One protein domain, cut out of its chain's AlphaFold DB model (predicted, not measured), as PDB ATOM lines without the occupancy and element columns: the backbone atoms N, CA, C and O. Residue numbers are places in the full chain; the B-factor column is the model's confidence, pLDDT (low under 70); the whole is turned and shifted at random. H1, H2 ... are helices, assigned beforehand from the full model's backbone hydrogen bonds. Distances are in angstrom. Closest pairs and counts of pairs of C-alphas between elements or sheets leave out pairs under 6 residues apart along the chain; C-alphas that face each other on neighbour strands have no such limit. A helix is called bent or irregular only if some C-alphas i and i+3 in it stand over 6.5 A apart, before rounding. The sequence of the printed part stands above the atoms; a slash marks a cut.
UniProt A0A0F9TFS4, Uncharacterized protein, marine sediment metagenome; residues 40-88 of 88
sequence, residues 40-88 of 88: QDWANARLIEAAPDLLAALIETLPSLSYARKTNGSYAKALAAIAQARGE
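This is residues 40 to 88 of the 88 residues of an uncharacterized protein of marine sediment metagenome (UniProt A0A0F9TFS4). This is a helical hairpin with an arm: the long, kinked helix H2 and the shorter H3 fold back beside each other at a shallow tilt, and H1, residues 40 to 49, sticks out beyond the end of the hairpin where H2 begins. At the other end of H2 the turn that leads to H3 stands free with residues 67 to 73. The printed part has 49 residues, with three named helices in the order H1, H2, H3 and no named strand; the class is all helix. The whole is loose, with a radius of gyration of the C-alphas of 12.8 A, and elongated, with spans of 38 by 20 by 17 A.

Start with the longest helix, H2, residues 51 to 67: find C-alpha 51 at (-31.339, 120.602, 8.296), and from there it runs 25.1 A to C-alpha 67 at (-20.472, 118.230, -14.188). H2 has a kink of 35 degrees near residue 60, and it is irregular, but only just: C-alphas 60 and 63 are 6.9 A apart. Next look at H3, residues 74 to 86, which is 18.2 A long and ends with C-alpha 86 at (-30.700, 131.061, 3.386). Then go back to the first printed residue, where H1, residues 40 to 49, begins with C-alpha 40 at (-44.261, 111.909, 13.118); it is 14.3 A long.

Look first at H2 and H3, which touch, with 8 pairs of C-alphas within 8 A. Their closest C-alphas are those of Leu 65 and Tyr 75, 6.6 A apart, and their centres are 10.1 A apart. They run opposite ways at a shallow tilt of 32 degrees, and they form a helical hairpin. H1 and H2 meet only through their link, and H1 and H3 are apart. In the backbones of H1 and H3 you will find every O i to N i+4 pair within hydrogen-bond range; in H2 it is 10 of 13.

The C-alphas farthest apart are those of Asp 41 and Arg 69, at 38.3 A. Residues 40 to 50, of which 40 to 49 belong to H1, stand free, as do residues 67 to 73; the body without them has 31 residues and spans 23 by 19 by 10 A. The link from H1 to H2 is tight, with 1 residue, and the link from H2 to H3 is short, with 6 residues. The printed part has no cut and ends at Glu 88, the chain's last residue. In the B-factor column the mean pLDDT of the printed part is 72.3; look for values under 70 at residues 40 to 49, residues 65 to 73 and residue 88.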
ATOM      1  N   GLN A  40     -44.464 110.868  14.124       54.59
ATOM      2  CA  GLN A  40     -44.261 111.909  13.118       54.59
ATOM      3  C   GLN A  40     -43.509 113.135  13.674       54.59
ATOM      4  O   GLN A  40     -42.630 113.673  13.003       54.59
ATOM      5  N   ASP A  41     -43.787 113.540  14.917       53.12
ATOM      6  CA  ASP A  41     -43.184 114.743  15.513       53.12
ATOM      7  C   ASP A  41     -41.693 114.561  15.820       53.12
ATOM      8  O   ASP A  41     -40.899 115.492  15.678       53.12
ATOM      9  N   TRP A  42     -41.284 113.344  16.191       50.31
ATOM     10  CA  TRP A  42     -39.874 113.004  16.391       50.31
ATOM     11  C   TRP A  42     -39.110 112.932  15.070       50.31
ATOM     12  O   TRP A  42     -37.950 113.342  15.014       50.31
ATOM     13  N   ALA A  43     -39.752 112.445  14.004       55.22
ATOM     14  CA  ALA A  43     -39.171 112.464  12.666       55.22
ATOM     15  C   ALA A  43     -38.969 113.905  12.173       55.22
ATOM     16  O   ALA A  43     -37.897 114.231  11.670       55.22
ATOM     17  N   ASN A  44     -39.950 114.782  12.405       58.22
ATOM     18  CA  ASN A  44     -39.860 116.196  12.051       58.22
ATOM     19  C   ASN A  44     -38.791 116.934  12.871       58.22
ATOM     20  O   ASN A  44     -38.012 117.691  12.301       58.22
ATOM     21  N   ALA A  45     -38.690 116.682  14.181       57.59
ATOM     22  CA  ALA A  45     -37.650 117.281  15.022       57.59
ATOM     23  C   ALA A  45     -36.236 116.877  14.571       57.59
ATOM     24  O   ALA A  45     -35.372 117.740  14.439       57.59
ATOM     25  N   ARG A  46     -36.018 115.593  14.252       58.28
ATOM     26  CA  ARG A  46     -34.739 115.103  13.706       58.28
ATOM     27  C   ARG A  46     -34.434 115.673  12.322       58.28
ATOM     28  O   ARG A  46     -33.278 115.942  12.022       58.28
ATOM     29  N   LEU A  47     -35.453 115.861  11.483       65.12
ATOM     30  CA  LEU A  47     -35.297 116.476  10.163       65.12
ATOM     31  C   LEU A  47     -34.880 117.950  10.279       65.12
ATOM     32  O   LEU A  47     -34.030 118.401   9.518       65.12
ATOM     33  N   ILE A  48     -35.458 118.681  11.236       67.00
ATOM     34  CA  ILE A  48     -35.096 120.072  11.533       67.00
ATOM     35  C   ILE A  48     -33.678 120.145  12.109       67.00
ATOM     36  O   ILE A  48     -32.896 120.986  11.679       67.00
ATOM     37  N   GLU A  49     -33.327 119.252  13.038       68.81
ATOM     38  CA  GLU A  49     -31.985 119.176  13.631       68.81
ATOM     39  C   GLU A  49     -30.911 118.860  12.582       68.81
ATOM     40  O   GLU A  49     -29.857 119.484  12.581       68.81
ATOM     41  N   ALA A  50     -31.204 117.958  11.641       73.94
ATOM     42  CA  ALA A  50     -30.306 117.618  10.541       73.94
ATOM     43  C   ALA A  50     -30.314 118.647   9.392       73.94
ATOM     44  O   ALA A  50     -29.513 118.525   8.466       73.94
ATOM     45  N   ALA A  51     -31.203 119.647   9.399       80.75
ATOM     46  CA  ALA A  51     -31.339 120.602   8.296       80.75
ATOM     47  C   ALA A  51     -30.045 121.384   7.972       80.75
ATOM     48  O   ALA A  51     -29.762 121.553   6.783       80.75
ATOM     49  N   PRO A  52     -29.227 121.826   8.953       79.94
ATOM     50  CA  PRO A  52     -27.946 122.481   8.676       79.94
ATOM     51  C   PRO A  52     -26.940 121.551   7.989       79.94
ATOM     52  O   PRO A  52     -26.325 121.940   6.998       79.94
ATOM     53  N   ASP A  53     -26.822 120.309   8.463       80.31
ATOM     54  CA  ASP A  53     -25.899 119.317   7.900       80.31
ATOM     55  C   ASP A  53     -26.334 118.890   6.492       80.31
ATOM     56  O   ASP A  53     -25.512 118.753   5.584       80.31
ATOM     57  N   LEU A  54     -27.645 118.749   6.272       79.88
ATOM     58  CA  LEU A  54     -28.224 118.478   4.955       79.88
ATOM     59  C   LEU A  54     -27.996 119.643   3.983       79.88
ATOM     60  O   LEU A  54     -27.691 119.409   2.811       79.88
ATOM     61  N   LEU A  55     -28.104 120.891   4.452       82.50
ATOM     62  CA  LEU A  55     -27.799 122.074   3.648       82.50
ATOM     63  C   LEU A  55     -26.308 122.127   3.281       82.50
ATOM     64  O   LEU A  55     -25.978 122.386   2.123       82.50
ATOM     65  N   ALA A  56     -25.417 121.840   4.233       83.31
ATOM     66  CA  ALA A  56     -23.976 121.779   3.997       83.31
ATOM     67  C   ALA A  56     -23.616 120.699   2.964       83.31
ATOM     68  O   ALA A  56     -22.960 120.999   1.964       83.31
ATOM     69  N   ALA A  57     -24.141 119.482   3.124       84.50
ATOM     70  CA  ALA A  57     -23.930 118.387   2.177       84.50
ATOM     71  C   ALA A  57     -24.459 118.716   0.766       84.50
ATOM     72  O   ALA A  57     -23.843 118.361  -0.245       84.50
ATOM     73  N   LEU A  58     -25.585 119.431   0.661       83.62
ATOM     74  CA  LEU A  58     -26.127 119.871  -0.628       83.62
ATOM     75  C   LEU A  58     -25.228 120.916  -1.312       83.62
ATOM     76  O   LEU A  58     -25.042 120.874  -2.530       83.62
ATOM     77  N   ILE A  59     -24.640 121.834  -0.540       85.31
ATOM     78  CA  ILE A  59     -23.691 122.835  -1.046       85.31
ATOM     79  C   ILE A  59     -22.398 122.168  -1.529       85.31
ATOM     80  O   ILE A  59     -21.891 122.521  -2.594       85.31
ATOM     81  N   GLU A  60     -21.884 121.183  -0.795       86.88
ATOM     82  CA  GLU A  60     -20.661 120.458  -1.166       86.88
ATOM     83  C   GLU A  60     -20.834 119.586  -2.418       86.88
ATOM     84  O   GLU A  60     -19.893 119.411  -3.192       86.88
ATOM     85  N   THR A  61     -22.039 119.065  -2.657       82.94
ATOM     86  CA  THR A  61     -22.333 118.180  -3.800       82.94
ATOM     87  C   THR A  61     -22.765 118.927  -5.069       82.94
ATOM     88  O   THR A  61     -22.702 118.376  -6.174       82.94
ATOM     89  N   LEU A  62     -23.146 120.203  -4.954       80.75
ATOM     90  CA  LEU A  62     -23.528 121.081  -6.068       80.75
ATOM     91  C   LEU A  62     -22.488 121.157  -7.207       80.75
ATOM     92  O   LEU A  62     -22.876 121.032  -8.375       80.75
ATOM     93  N   PRO A  63     -21.178 121.320  -6.935       79.56
ATOM     94  CA  PRO A  63     -20.153 121.312  -7.977       79.56
ATOM     95  C   PRO A  63     -20.137 120.003  -8.777       79.56
ATOM     96  O   PRO A  63     -19.998 120.033 -10.001       79.56
ATOM     97  N   SER A  64     -20.368 118.859  -8.129       74.44
ATOM     98  CA  SER A  64     -20.456 117.552  -8.794       74.44
ATOM     99  C   SER A  64     -21.701 117.434  -9.681       74.44
ATOM    100  O   SER A  64     -21.644 116.824 -10.750       74.44
ATOM    101  N   LEU A  65     -22.809 118.078  -9.293       69.38
ATOM    102  CA  LEU A  65     -24.026 118.176 -10.110       69.38
ATOM    103  C   LEU A  65     -23.834 119.057 -11.352       69.38
ATOM    104  O   LEU A  65     -24.462 118.803 -12.377       69.38
ATOM    105  N   SER A  66     -22.948 120.056 -11.298       65.69
ATOM    106  CA  SER A  66     -22.646 120.910 -12.458       65.69
ATOM    107  C   SER A  66     -21.930 120.153 -13.590       65.69
ATOM    108  O   SER A  66     -22.107 120.480 -14.767       65.69
ATOM    109  N   TYR A  67     -21.177 119.102 -13.242       62.91
ATOM    110  CA  TYR A  67     -20.472 118.230 -14.188       62.91
ATOM    111  C   TYR A  67     -21.416 117.230 -14.873       62.91
ATOM    112  O   TYR A  67     -21.235 116.875 -16.041       62.91
ATOM    113  N   ALA A  68     -22.473 116.816 -14.169       59.75
ATOM    114  CA  ALA A  68     -23.543 115.979 -14.690       59.75
ATOM    115  C   ALA A  68     -24.505 116.813 -15.553       59.75
ATOM    116  O   ALA A  68     -25.598 117.151 -15.125       59.75
ATOM    117  N   ARG A  69     -24.055 117.160 -16.769       53.56
ATOM    118  CA  ARG A  69     -24.816 117.632 -17.949       53.56
ATOM    119  C   ARG A  69     -26.072 118.479 -17.637       53.56
ATOM    120  O   ARG A  69     -27.087 117.954 -17.195       53.56
ATOM    121  N   LYS A  70     -26.020 119.766 -18.029       54.38
ATOM    122  CA  LYS A  70     -27.028 120.871 -18.005       54.38
ATOM    123  C   LYS A  70     -28.504 120.563 -18.373       54.38
ATOM    124  O   LYS A  70     -29.295 121.483 -18.550       54.38
ATOM    125  N   THR A  71     -28.895 119.310 -18.537       55.59
ATOM    126  CA  THR A  71     -30.182 118.858 -19.068       55.59
ATOM    127  C   THR A  71     -31.284 118.653 -18.037       55.59
ATOM    128  O   THR A  71     -32.435 118.563 -18.442       55.59
ATOM    129  N   ASN A  72     -31.003 118.629 -16.734       61.34
ATOM    130  CA  ASN A  72     -32.059 118.465 -15.736       61.34
ATOM    131  C   ASN A  72     -32.120 119.681 -14.819       61.34
ATOM    132  O   ASN A  72     -31.150 120.013 -14.140       61.34
ATOM    133  N   GLY A  73     -33.294 120.318 -14.754       67.88
ATOM    134  CA  GLY A  73     -33.590 121.446 -13.864       67.88
ATOM    135  C   GLY A  73     -33.355 121.170 -12.371       67.88
ATOM    136  O   GLY A  73     -33.583 122.051 -11.556       67.88
ATOM    137  N   SER A  74     -32.879 119.980 -12.001       75.00
ATOM    138  CA  SER A  74     -32.387 119.611 -10.675       75.00
ATOM    139  C   SER A  74     -31.297 120.549 -10.156       75.00
ATOM    140  O   SER A  74     -31.335 120.892  -8.982       75.00
ATOM    141  N   TYR A  75     -30.376 121.023 -11.007       79.31
ATOM    142  CA  TYR A  75     -29.353 121.991 -10.578       79.31
ATOM    143  C   TYR A  75     -29.979 123.342 -10.194       79.31
ATOM    144  O   TYR A  75     -29.714 123.878  -9.124       79.31
ATOM    145  N   ALA A  76     -30.886 123.854 -11.033       80.00
ATOM    146  CA  ALA A  76     -31.621 125.086 -10.750       80.00
ATOM    147  C   ALA A  76     -32.535 124.946  -9.520       80.00
ATOM    148  O   ALA A  76     -32.617 125.863  -8.709       80.00
ATOM    149  N   LYS A  77     -33.179 123.783  -9.342       82.81
ATOM    150  CA  LYS A  77     -33.985 123.468  -8.154       82.81
ATOM    151  C   LYS A  77     -33.141 123.399  -6.883       82.81
ATOM    152  O   LYS A  77     -33.582 123.902  -5.859       82.81
ATOM    153  N   ALA A  78     -31.941 122.819  -6.946       82.38
ATOM    154  CA  ALA A  78     -31.020 122.783  -5.813       82.38
ATOM    155  C   ALA A  78     -30.569 124.196  -5.415       82.38
ATOM    156  O   ALA A  78     -30.616 124.536  -4.237       82.38
ATOM    157  N   LEU A  79     -30.224 125.045  -6.391       81.94
ATOM    158  CA  LEU A  79     -29.896 126.450  -6.131       81.94
ATOM    159  C   LEU A  79     -31.068 127.218  -5.508       81.94
ATOM    160  O   LEU A  79     -30.872 127.915  -4.519       81.94
ATOM    161  N   ALA A  80     -32.281 127.056  -6.043       83.50
ATOM    162  CA  ALA A  80     -33.473 127.703  -5.496       83.50
ATOM    163  C   ALA A  80     -33.780 127.238  -4.061       83.50
ATOM    164  O   ALA A  80     -34.109 128.055  -3.207       83.50
ATOM    165  N   ALA A  81     -33.626 125.940  -3.778       83.31
ATOM    166  CA  ALA A  81     -33.815 125.396  -2.436       83.31
ATOM    167  C   ALA A  81     -32.777 125.939  -1.436       83.31
ATOM    168  O   ALA A  81     -33.120 126.209  -0.288       83.31
ATOM    169  N   ILE A  82     -31.527 126.140  -1.868       84.25
ATOM    170  CA  ILE A  82     -30.474 126.739  -1.035       84.25
ATOM    171  C   ILE A  82     -30.747 128.219  -0.771       84.25
ATOM    172  O   ILE A  82     -30.620 128.643   0.374       84.25
ATOM    173  N   ALA A  83     -31.141 128.982  -1.794       81.44
ATOM    174  CA  ALA A  83     -31.520 130.388  -1.641       81.44
ATOM    175  C   ALA A  83     -32.661 130.528  -0.619       81.44
ATOM    176  O   ALA A  83     -32.520 131.214   0.391       81.44
ATOM    177  N   GLN A  84     -33.716 129.720  -0.774       76.38
ATOM    178  CA  GLN A  84     -34.834 129.684   0.165       76.38
ATOM    179  C   GLN A  84     -34.404 129.300   1.593       76.38
ATOM    180  O   GLN A  84     -34.881 129.903   2.552       76.38
ATOM    181  N   ALA A  85     -33.497 128.330   1.756       76.50
ATOM    182  CA  ALA A  85     -32.977 127.935   3.069       76.50
ATOM    183  C   ALA A  85     -32.100 129.020   3.727       76.50
ATOM    184  O   ALA A  85     -32.003 129.066   4.952       76.50
ATOM    185  N   ARG A  86     -31.476 129.895   2.928       77.94
ATOM    186  CA  ARG A  86     -30.700 131.061   3.386       77.94
ATOM    187  C   ARG A  86     -31.548 132.317   3.597       77.94
ATOM    188  O   ARG A  86     -31.072 133.254   4.233       77.94
ATOM    189  N   GLY A  87     -32.783 132.331   3.098       72.31
ATOM    190  CA  GLY A  87     -33.667 133.498   3.128       72.31
ATOM    191  C   GLY A  87     -33.408 134.515   2.008       72.31
ATOM    192  O   GLY A  87     -33.739 135.688   2.186       72.31
ATOM    193  N   GLU A  88     -32.816 134.075   0.892       67.75
ATOM    194  CA  GLU A  88     -32.573 134.838  -0.348       67.75
ATOM    195  C   GLU A  88     -33.708 134.628  -1.362       67.75
ATOM    196  O   GLU A  88     -34.193 135.642  -1.917       67.75
TER     197      GLU A  88